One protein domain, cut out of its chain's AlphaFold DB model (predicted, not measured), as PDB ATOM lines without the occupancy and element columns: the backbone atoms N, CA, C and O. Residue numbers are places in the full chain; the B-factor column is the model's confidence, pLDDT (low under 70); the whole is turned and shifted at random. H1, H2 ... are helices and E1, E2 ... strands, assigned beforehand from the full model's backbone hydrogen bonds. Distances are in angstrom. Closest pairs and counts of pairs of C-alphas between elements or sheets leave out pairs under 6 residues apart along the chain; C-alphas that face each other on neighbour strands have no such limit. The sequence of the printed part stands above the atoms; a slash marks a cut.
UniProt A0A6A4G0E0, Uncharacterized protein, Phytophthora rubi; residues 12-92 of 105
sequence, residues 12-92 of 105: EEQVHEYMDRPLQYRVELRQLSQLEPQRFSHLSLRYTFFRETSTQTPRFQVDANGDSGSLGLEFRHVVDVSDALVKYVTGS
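Overview. This is residues 12 to 92 of the 105 residues of an uncharacterized protein of Phytophthora rubi (UniProt A0A6A4G0E0). With little regular structure, this is a loose rod: a hairpin of two strands, E1 and E2, whose long linking loop runs past one end and folds back alongside them, while two short helices, H1 and H2, sit at the other end. The printed part has 81 residues, 27 in named elements, in the order H1, E1, E2, H2; the sheet E1 - E2 is antiparallel and the class mixed. The radius of gyration of the C-alphas is 16.0 A, the spans 48 by 20 by 19 A.

Along the chain. Find C-alpha 23 at (308.042, 427.984, 289.966); E1 runs 19.5 A to residue 29. E2, residues 73 to 79, returns 19.4 A to C-alpha 79 at (306.799, 429.141, 284.767). H1 is residues 12 to 16, 6.3 A; H2 is residues 83 to 90, 10.6 A.

Arrangement. Look at hairpin E1 and E2, 158 degrees between directions: N 25 and O 77, 2.8 A, are within hydrogen-bond range. Residues 42 to 43 pair with 60 to 61, antiparallel. H1 and H2 only just touch, with 3 pairs of C-alphas within 8 A, the closest Glu 12 and Val 86, 6.1 A. E1 and H2 are apart. Every O i to N i+4 pair in H1 and H2 is within hydrogen-bond range.

Size, cuts and confidence. C-alphas 20 and 39 are farthest apart, 48.9 A. The printed part has no cut; E1 to E2 is a long link. Confidence is under 70 at residues 12 to 19, 37 to 40 and 91 to 92.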
ATOM      1  N   GLU A  12     295.612 426.492 295.643       63.97
ATOM      2  CA  GLU A  12     295.494 427.932 295.435       63.97
ATOM      3  C   GLU A  12     296.348 428.722 296.435       63.97
ATOM      4  O   GLU A  12     297.132 429.570 296.011       63.97
ATOM      5  N   GLU A  13     296.268 428.419 297.735       63.16
ATOM      6  CA  GLU A  13     297.126 429.045 298.759       63.16
ATOM      7  C   GLU A  13     298.604 428.773 298.481       63.16
ATOM      8  O   GLU A  13     299.421 429.694 298.507       63.16
ATOM      9  N   GLN A  14     298.927 427.535 298.095       64.81
ATOM     10  CA  GLN A  14     300.298 427.138 297.800       64.81
ATOM     11  C   GLN A  14     300.895 427.885 296.603       64.81
ATOM     12  O   GLN A  14     302.102 428.055 296.558       64.81
ATOM     13  N   VAL A  15     300.107 428.329 295.618       67.25
ATOM     14  CA  VAL A  15     300.642 429.095 294.476       67.25
ATOM     15  C   VAL A  15     300.711 430.594 294.793       67.25
ATOM     16  O   VAL A  15     301.646 431.264 294.346       67.25
ATOM     17  N   HIS A  16     299.787 431.123 295.603       67.88
ATOM     18  CA  HIS A  16     299.786 432.536 295.999       67.88
ATOM     19  C   HIS A  16     301.045 432.946 296.778       67.88
ATOM     20  O   HIS A  16     301.550 434.046 296.561       67.88
ATOM     21  N   GLU A  17     301.618 432.059 297.600       67.81
ATOM     22  CA  GLU A  17     302.889 432.307 298.311       67.81
ATOM     23  C   GLU A  17     304.109 432.502 297.388       67.81
ATOM     24  O   GLU A  17     305.181 432.912 297.835       67.81
ATOM     25  N   TYR A  18     303.981 432.196 296.095       66.00
ATOM     26  CA  TYR A  18     305.080 432.225 295.130       66.00
ATOM     27  C   TYR A  18     304.845 433.241 294.012       66.00
ATOM     28  O   TYR A  18     305.606 433.247 293.053       66.00
ATOM     29  N   MET A  19     303.847 434.126 294.136       69.44
ATOM     30  CA  MET A  19     303.541 435.173 293.146       69.44
ATOM     31  C   MET A  19     304.768 436.013 292.738       69.44
ATOM     32  O   MET A  19     304.849 436.452 291.595       69.44
ATOM     33  N   ASP A  20     305.750 436.184 293.631       72.81
ATOM     34  CA  ASP A  20     306.960 436.981 293.386       72.81
ATOM     35  C   ASP A  20     308.138 436.206 292.756       72.81
ATOM     36  O   ASP A  20     309.217 436.773 292.568       72.81
ATOM     37  N   ARG A  21     307.992 434.906 292.454       73.69
ATOM     38  CA  ARG A  21     309.092 434.079 291.921       73.69
ATOM     39  C   ARG A  21     308.627 433.007 290.933       73.69
ATOM     40  O   ARG A  21     307.543 432.453 291.088       73.69
ATOM     41  N   PRO A  22     309.458 432.643 289.941       73.81
ATOM     42  CA  PRO A  22     309.135 431.541 289.047       73.81
ATOM     43  C   PRO A  22     309.104 430.209 289.808       73.81
ATOM     44  O   PRO A  22     309.917 429.962 290.705       73.81
ATOM     45  N   LEU A  23     308.179 429.332 289.422       76.94
ATOM     46  CA  LEU A  23     308.042 427.984 289.966       76.94
ATOM     47  C   LEU A  23     308.599 426.952 288.989       76.94
ATOM     48  O   LEU A  23     308.307 426.992 287.793       76.94
ATOM     49  N   GLN A  24     309.362 425.990 289.514       79.69
ATOM     50  CA  GLN A  24     309.828 424.839 288.746       79.69
ATOM     51  C   GLN A  24     308.915 423.637 288.985       79.69
ATOM     52  O   GLN A  24     308.848 423.103 290.092       79.69
ATOM     53  N   TYR A  25     308.274 423.179 287.918       76.06
ATOM     54  CA  TYR A  25     307.438 421.990 287.896       76.06
ATOM     55  C   TYR A  25     308.189 420.821 287.283       76.06
ATOM     56  O   TYR A  25     308.867 420.957 286.263       76.06
ATOM     57  N   ARG A  26     308.020 419.650 287.894       80.62
ATOM     58  CA  ARG A  26     308.481 418.377 287.352       80.62
ATOM     59  C   ARG A  26     307.283 417.584 286.841       80.62
ATOM     60  O   ARG A  26     306.399 417.240 287.617       80.62
ATOM     61  N   VAL A  27     307.290 417.255 285.554       78.94
ATOM     62  CA  VAL A  27     306.302 416.368 284.928       78.94
ATOM     63  C   VAL A  27     306.957 415.021 284.663       78.94
ATOM     64  O   VAL A  27     307.930 414.938 283.912       78.94
ATOM     65  N   GLU A  28     306.414 413.969 285.272       81.62
ATOM     66  CA  GLU A  28     306.893 412.596 285.118       81.62
ATOM     67  C   GLU A  28     305.892 411.763 284.307       81.62
ATOM     68  O   GLU A  28     304.729 411.608 284.680       81.62
ATOM     69  N   LEU A  29     306.355 411.193 283.195       79.56
ATOM     70  CA  LEU A  29     305.613 410.229 282.388       79.56
ATOM     71  C   LEU A  29     306.171 408.835 282.684       79.56
ATOM     72  O   LEU A  29     307.264 408.481 282.236       79.56
ATOM     73  N   ARG A  30     305.417 408.049 283.462       82.25
ATOM     74  CA  ARG A  30     305.849 406.723 283.939       82.25
ATOM     75  C   ARG A  30     305.488 405.591 282.993       82.25
ATOM     76  O   ARG A  30     306.341 404.762 282.691       82.25
ATOM     77  N   GLN A  31     304.234 405.549 282.564       82.44
ATOM     78  CA  GLN A  31     303.682 404.465 281.761       82.44
ATOM     79  C   GLN A  31     302.453 404.961 280.996       82.44
ATOM     80  O   GLN A  31     301.682 405.773 281.504       82.44
ATOM     81  N   LEU A  32     302.273 404.440 279.786       80.31
ATOM     82  CA  LEU A  32     301.003 404.426 279.075       80.31
ATOM     83  C   LEU A  32     300.426 403.026 279.136       80.31
ATOM     84  O   LEU A  32     301.138 402.045 278.935       80.31
ATOM     85  N   SER A  33     299.129 402.958 279.374       82.19
ATOM     86  CA  SER A  33     298.379 401.713 279.378       82.19
ATOM     87  C   SER A  33     297.043 401.911 278.698       82.19
ATOM     88  O   SER A  33     296.582 403.048 278.568       82.19
ATOM     89  N   GLN A  34     296.395 400.806 278.335       77.50
ATOM     90  CA  GLN A  34     295.043 400.822 277.762       77.50
ATOM     91  C   GLN A  34     294.950 401.606 276.447       77.50
ATOM     92  O   GLN A  34     293.895 402.143 276.102       77.50
ATOM     93  N   LEU A  35     296.049 401.689 275.696       74.06
ATOM     94  CA  LEU A  35     295.959 402.137 274.317       74.06
ATOM     95  C   LEU A  35     295.181 401.073 273.542       74.06
ATOM     96  O   LEU A  35     295.446 399.883 273.697       74.06
ATOM     97  N   GLU A  36     294.210 401.489 272.725       72.50
ATOM     98  CA  GLU A  36     293.446 400.535 271.916       72.50
ATOM     99  C   GLU A  36     294.383 399.609 271.120       72.50
ATOM    100  O   GLU A  36     295.472 400.056 270.746       72.50
ATOM    101  N   PRO A  37     293.986 398.349 270.837       59.84
ATOM    102  CA  PRO A  37     294.840 397.371 270.169       59.84
ATOM    103  C   PRO A  37     295.431 397.949 268.881       59.84
ATOM    104  O   PRO A  37     294.743 398.133 267.871       59.84
ATOM    105  N   GLN A  38     296.713 398.306 268.933       59.25
ATOM    106  CA  GLN A  38     297.307 399.178 267.930       59.25
ATOM    107  C   GLN A  38     298.078 398.393 266.872       59.25
ATOM    108  O   GLN A  38     298.812 397.449 267.146       59.25
ATOM    109  N   ARG A  39     297.969 398.860 265.623       65.31
ATOM    110  CA  ARG A  39     298.776 398.400 264.475       65.31
ATOM    111  C   ARG A  39     300.227 398.910 264.515       65.31
ATOM    112  O   ARG A  39     300.983 398.647 263.582       65.31
ATOM    113  N   PHE A  40     300.599 399.672 265.543       66.75
ATOM    114  CA  PHE A  40     301.868 400.385 265.643       66.75
ATOM    115  C   PHE A  40     302.634 399.917 266.874       66.75
ATOM    116  O   PHE A  40     302.097 399.910 267.973       66.75
ATOM    117  N   SER A  41     303.903 399.558 266.687       78.94
ATOM    118  CA  SER A  41     304.785 399.111 267.771       78.94
ATOM    119  C   SER A  41     305.519 400.254 268.472       78.94
ATOM    120  O   SER A  41     306.148 400.025 269.496       78.94
ATOM    121  N   HIS A  42     305.478 401.472 267.922       84.19
ATOM    122  CA  HIS A  42     306.201 402.634 268.438       84.19
ATOM    123  C   HIS A  42     305.329 403.881 268.404       84.19
ATOM    124  O   HIS A  42     304.722 404.180 267.375       84.19
ATOM    125  N   LEU A  43     305.345 404.643 269.494       83.31
ATOM    126  CA  LEU A  43     304.575 405.872 269.655       83.31
ATOM    127  C   LEU A  43     305.431 406.975 270.261       83.31
ATOM    128  O   LEU A  43     306.420 406.712 270.930       83.31
ATOM    129  N   SER A  44     305.039 408.222 270.027       84.38
ATOM    130  CA  SER A  44     305.547 409.383 270.756       84.38
ATOM    131  C   SER A  44     304.367 410.164 271.304       84.38
ATOM    132  O   SER A  44     303.384 410.358 270.585       84.38
ATOM    133  N   LEU A  45     304.477 410.656 272.532       81.69
ATOM    134  CA  LEU A  45     303.499 411.568 273.099       81.69
ATOM    135  C   LEU A  45     303.848 412.996 272.729       81.69
ATOM    136  O   LEU A  45     305.015 413.379 272.685       81.69
ATOM    137  N   ARG A  46     302.813 413.797 272.513       83.56
ATOM    138  CA  ARG A  46     302.942 415.239 272.396       83.56
ATOM    139  C   ARG A  46     301.987 415.883 273.385       83.56
ATOM    140  O   ARG A  46     300.792 415.611 273.334       83.56
ATOM    141  N   TYR A  47     302.520 416.712 274.269       81.94
ATOM    142  CA  TYR A  47     301.746 417.422 275.280       81.94
ATOM    143  C   TYR A  47     302.184 418.883 275.359       81.94
ATOM    144  O   TYR A  47     303.187 419.276 274.765       81.94
ATOM    145  N   THR A  48     301.412 419.700 276.063       81.62
ATOM    146  CA  THR A  48     301.735 421.105 276.310       81.62
ATOM    147  C   THR A  48     301.541 421.364 277.792       81.62
ATOM    148  O   THR A  48     300.429 421.201 278.296       81.62
ATOM    149  N   PHE A  49     302.615 421.734 278.486       82.75
ATOM    150  CA  PHE A  49     302.532 422.214 279.861       82.75
ATOM    151  C   PHE A  49     302.216 423.709 279.846       82.75
ATOM    152  O   PHE A  49     302.681 424.415 278.960       82.75
ATOM    153  N   PHE A  50     301.341 424.153 280.749       79.69
ATOM    154  CA  PHE A  50     300.906 425.540 280.961       79.69
ATOM    155  C   PHE A  50     301.431 426.607 279.968       79.69
ATOM    156  O   PHE A  50     302.430 427.269 280.217       79.69
ATOM    157  N   ARG A  51     300.720 426.817 278.846       80.56
ATOM    158  CA  ARG A  51     301.023 427.849 277.820       80.56
ATOM    159  C   ARG A  51     302.436 427.816 277.207       80.56
ATOM    160  O   ARG A  51     302.736 428.678 276.384       80.56
ATOM    161  N   GLU A  52     303.271 426.840 277.538       81.81
ATOM    162  CA  GLU A  52     304.583 426.658 276.932       81.81
ATOM    163  C   GLU A  52     304.476 426.050 275.531       81.81
ATOM    164  O   GLU A  52     303.402 425.725 275.012       81.81
ATOM    165  N   THR A  53     305.626 425.893 274.882       80.00
ATOM    166  CA  THR A  53     305.723 425.164 273.623       80.00
ATOM    167  C   THR A  53     305.415 423.685 273.819       80.00
ATOM    168  O   THR A  53     305.809 423.067 274.808       80.00
ATOM    169  N   SER A  54     304.737 423.092 272.836       80.94
ATOM    170  CA  SER A  54     304.410 421.671 272.882       80.94
ATOM    171  C   SER A  54     305.678 420.816 272.950       80.94
ATOM    172  O   SER A  54     306.565 420.926 272.104       80.94
ATOM    173  N   THR A  55     305.738 419.949 273.955       81.56
ATOM    174  CA  THR A  55     306.810 418.984 274.171       81.56
ATOM    175  C   THR A  55     306.439 417.663 273.515       81.56
ATOM    176  O   THR A  55     305.360 417.115 273.756       81.56
ATOM    177  N   GLN A  56     307.345 417.133 272.695       83.88
ATOM    178  CA  GLN A  56     307.216 415.809 272.099       83.88
ATOM    179  C   GLN A  56     308.233 414.855 272.724       83.88
ATOM    180  O   GLN A  56     309.420 415.166 272.806       83.88
ATOM    181  N   THR A  57     307.776 413.682 273.154       82.88
ATOM    182  CA  THR A  57     308.655 412.652 273.706       82.88
ATOM    183  C   THR A  57     309.425 411.941 272.593       82.88
ATOM    184  O   THR A  57     308.950 411.857 271.452       82.88
ATOM    185  N   PRO A  58     310.571 411.320 272.921       84.06
ATOM    186  CA  PRO A  58     311.140 410.276 272.083       84.06
ATOM    187  C   PRO A  58     310.107 409.187 271.784       84.06
ATOM    188  O   PRO A  58     309.141 408.995 272.532       84.06
ATOM    189  N   ARG A  59     310.323 408.466 270.682       85.12
ATOM    190  CA  ARG A  59     309.518 407.285 270.382       85.12
ATOM    191  C   ARG A  59     309.836 406.185 271.389       85.12
ATOM    192  O   ARG A  59     311.005 405.886 271.611       85.12
ATOM    193  N   PHE A  60     308.803 405.576 271.944       83.38
ATOM    194  CA  PHE A  60     308.886 404.434 272.844       83.38
ATOM    195  C   PHE A  60     308.036 403.290 272.300       83.38
ATOM    196  O   PHE A  60     307.127 403.495 271.490       83.38
ATOM    197  N   GLN A  61     308.373 402.078 272.720       85.69
ATOM    198  CA  GLN A  61     307.708 400.872 272.256       85.69
ATOM    199  C   GLN A  61     306.431 400.613 273.063       85.69
ATOM    200  O   GLN A  61     306.394 400.869 274.268       85.69
ATOM    201  N   VAL A  62     305.410 400.085 272.392       84.31
ATOM    202  CA  VAL A  62     304.190 399.558 273.015       84.31
ATOM    203  C   VAL A  62     304.010 398.093 272.644       84.31
ATOM    204  O   VAL A  62     304.410 397.665 271.555       84.31
ATOM    205  N   ASP A  63     303.472 397.311 273.573       84.88
ATOM    206  CA  ASP A  63     303.210 395.893 273.364       84.88
ATOM    207  C   ASP A  63     301.869 395.645 272.644       84.88
ATOM    208  O   ASP A  63     301.147 396.571 272.266       84.88
ATOM    209  N   ALA A  64     301.538 394.370 272.427       82.12
ATOM    210  CA  ALA A  64     300.298 393.976 271.758       82.12
ATOM    211  C   ALA A  64     299.025 394.329 272.554       82.12
ATOM    212  O   ALA A  64     297.940 394.352 271.971       82.12
ATOM    213  N   ASN A  65     299.155 394.606 273.854       82.38
ATOM    214  CA  ASN A  65     298.068 395.029 274.733       82.38
ATOM    215  C   ASN A  65     297.932 396.559 274.788       82.38
ATOM    216  O   ASN A  65     297.008 397.063 275.421       82.38
ATOM    217  N   GLY A  66     298.825 397.292 274.112       76.44
ATOM    218  CA  GLY A  66     298.837 398.750 274.130       76.44
ATOM    219  C   GLY A  66     299.491 399.336 275.380       76.44
ATOM    220  O   GLY A  66     299.254 400.504 275.695       76.44
ATOM    221  N   ASP A  67     300.317 398.561 276.082       83.06
ATOM    222  CA  ASP A  67     301.078 399.040 277.227       83.06
ATOM    223  C   ASP A  67     302.482 399.464 276.778       83.06
ATOM    224  O   ASP A  67     303.206 398.721 276.108       83.06
ATOM    225  N   SER A  68     302.890 400.680 277.142       79.06
ATOM    226  CA  SER A  68     304.305 401.034 277.108       79.06
ATOM    227  C   SER A  68     304.947 400.453 278.360       79.06
ATOM    228  O   SER A  68     304.395 400.583 279.450       79.06
ATOM    229  N   GLY A  69     306.143 399.877 278.264       82.44
ATOM    230  CA  GLY A  69     306.939 399.622 279.468       82.44
ATOM    231  C   GLY A  69     307.196 400.912 280.271       82.44
ATOM    232  O   GLY A  69     306.723 401.999 279.925       82.44
ATOM    233  N   SER A  70     307.995 400.815 281.337       84.44
ATOM    234  CA  SER A  70     308.406 402.008 282.088       84.44
ATOM    235  C   SER A  70     309.139 402.997 281.172       84.44
ATOM    236  O   SER A  70     310.124 402.637 280.527       84.44
ATOM    237  N   LEU A  71     308.636 404.230 281.096       81.88
ATOM    238  CA  LEU A  71     309.151 405.276 280.211       81.88
ATOM    239  C   LEU A  71     310.271 406.095 280.858       81.88
ATOM    240  O   LEU A  71     311.173 406.542 280.155       81.88
ATOM    241  N   GLY A  72     310.219 406.299 282.178       80.44
ATOM    242  CA  GLY A  72     311.233 407.053 282.926       80.44
ATOM    243  C   GLY A  72     311.481 408.472 282.396       80.44
ATOM    244  O   GLY A  72     312.608 408.956 282.465       80.44
ATOM    245  N   LEU A  73     310.465 409.121 281.815       79.75
ATOM    246  CA  LEU A  73     310.611 410.438 281.201       79.75
ATOM    247  C   LEU A  73     310.285 411.538 282.216       79.75
ATOM    248  O   LEU A  73     309.165 411.605 282.723       79.75
ATOM    249  N   GLU A  74     311.251 412.422 282.459       84.06
ATOM    250  CA  GLU A  74     311.114 413.605 283.313       84.06
ATOM    251  C   GLU A  74     311.290 414.873 282.473       84.06
ATOM    252  O   GLU A  74     312.256 415.003 281.718       84.06
ATOM    253  N   PHE A  75     310.379 415.828 282.637       82.00
ATOM    254  CA  PHE A  75     310.476 417.158 282.045       82.00
ATOM    255  C   PHE A  75     310.380 418.215 283.137       82.00
ATOM    256  O   PHE A  75     309.596 418.080 284.077       82.00
ATOM    257  N   ARG A  76     311.188 419.268 283.002       84.56
ATOM    258  CA  ARG A  76     311.213 420.394 283.934       84.56
ATOM    259  C   ARG A  76     310.737 421.642 283.222       84.56
ATOM    260  O   ARG A  76     311.273 421.975 282.169       84.56
ATOM    261  N   HIS A  77     309.776 422.308 283.838       82.69
ATOM    262  CA  HIS A  77     309.126 423.498 283.309       82.69
ATOM    263  C   HIS A  77     309.263 424.614 284.330       82.69
ATOM    264  O   HIS A  77     308.953 424.414 285.504       82.69
ATOM    265  N   VAL A  78     309.766 425.768 283.903       82.38
ATOM    266  CA  VAL A  78     309.918 426.945 284.761       82.38
ATOM    267  C   VAL A  78     308.908 427.970 284.286       82.38
ATOM    268  O   VAL A  78     309.009 428.456 283.163       82.38
ATOM    269  N   VAL A  79     307.922 428.271 285.128       80.88
ATOM    270  CA  VAL A  79     306.799 429.141 284.767       80.88
ATOM    271  C   VAL A  79     306.656 430.278 285.765       80.88
ATOM    272  O   VAL A  79     306.789 430.085 286.976       80.88
ATOM    273  N   ASP A  80     306.349 431.463 285.245       81.94
ATOM    274  CA  ASP A  80     305.996 432.609 286.072       81.94
ATOM    275  C   ASP A  80     304.613 432.399 286.694       81.94
ATOM    276  O   ASP A  80     303.652 431.978 286.032       81.94
ATOM    277  N   VAL A  81     304.511 432.698 287.986       76.88
ATOM    278  CA  VAL A  81     303.254 432.570 288.717       76.88
ATOM    279  C   VAL A  81     302.280 433.652 288.261       76.88
ATOM    280  O   VAL A  81     302.617 434.823 288.130       76.88
ATOM    281  N   SER A  82     301.049 433.239 287.964       80.69
ATOM    282  CA  SER A  82     299.969 434.129 287.540       80.69
ATOM    283  C   SER A  82     298.612 433.520 287.878       80.69
ATOM    284  O   SER A  82     298.495 432.301 288.016       80.69
ATOM    285  N   ASP A  83     297.552 434.332 287.895       77.62
ATOM    286  CA  ASP A  83     296.168 433.847 288.040       77.62
ATOM    287  C   ASP A  83     295.805 432.758 287.019       77.62
ATOM    288  O   ASP A  83     295.006 431.858 287.284       77.62
ATOM    289  N   ALA A  84     296.385 432.832 285.818       81.75
ATOM    290  CA  ALA A  84     296.186 431.819 284.792       81.75
ATOM    291  C   ALA A  84     296.830 430.479 285.179       81.75
ATOM    292  O   ALA A  84     296.239 429.437 284.895       81.75
ATOM    293  N   LEU A  85     298.004 430.505 285.820       80.19
ATOM    294  CA  LEU A  85     298.685 429.307 286.317       80.19
ATOM    295  C   LEU A  85     297.891 428.682 287.459       80.19
ATOM    296  O   LEU A  85     297.626 427.487 287.414       80.19
ATOM    297  N   VAL A  86     297.438 429.497 288.416       74.75
ATOM    298  CA  VAL A  86     296.595 429.053 289.537       74.75
ATOM    299  C   VAL A  86     295.367 428.305 289.015       74.75
ATOM    300  O   VAL A  86     295.122 427.170 289.406       74.75
ATOM    301  N   LYS A  87     294.637 428.891 288.057       80.12
ATOM    302  CA  LYS A  87     293.452 428.263 287.443       80.12
ATOM    303  C   LYS A  87     293.773 426.996 286.656       80.12
ATOM    304  O   LYS A  87     292.979 426.061 286.642       80.12
ATOM    305  N   TYR A  88     294.906 426.981 285.957       77.94
ATOM    306  CA  TYR A  88     295.345 425.807 285.211       77.94
ATOM    307  C   TYR A  88     295.618 424.639 286.156       77.94
ATOM    308  O   TYR A  88     295.155 423.531 285.914       77.94
ATOM    309  N   VAL A  89     296.317 424.910 287.249       73.38
ATOM    310  CA  VAL A  89     296.646 423.943 288.290       73.38
ATOM    311  C   VAL A  89     295.391 423.406 288.970       73.38
ATOM    312  O   VAL A  89     295.206 422.197 289.019       73.38
ATOM    313  N   THR A  90     294.518 424.290 289.458       72.38
ATOM    314  CA  THR A  90     293.325 423.900 290.227       72.38
ATOM    315  C   THR A  90     292.287 423.179 289.369       72.38
ATOM    316  O   THR A  90     291.532 422.355 289.876       72.38
ATOM    317  N   GLY A  91     292.258 423.452 288.062       69.31
ATOM    318  CA  GLY A  91     291.410 422.753 287.094       69.31
ATOM    319  C   GLY A  91     292.011 421.464 286.522       69.31
ATOM    320  O   GLY A  91     291.344 420.789 285.737       69.31
ATOM    321  N   SER A  92     293.253 421.122 286.871       66.44
ATOM    322  CA  SER A  92     293.943 419.931 286.374       66.44
ATOM    323  C   SER A  92     294.010 418.846 287.444       66.44
ATOM    324  O   SER A  92     294.183 419.131 288.620       66.44
TER     325      SER A  92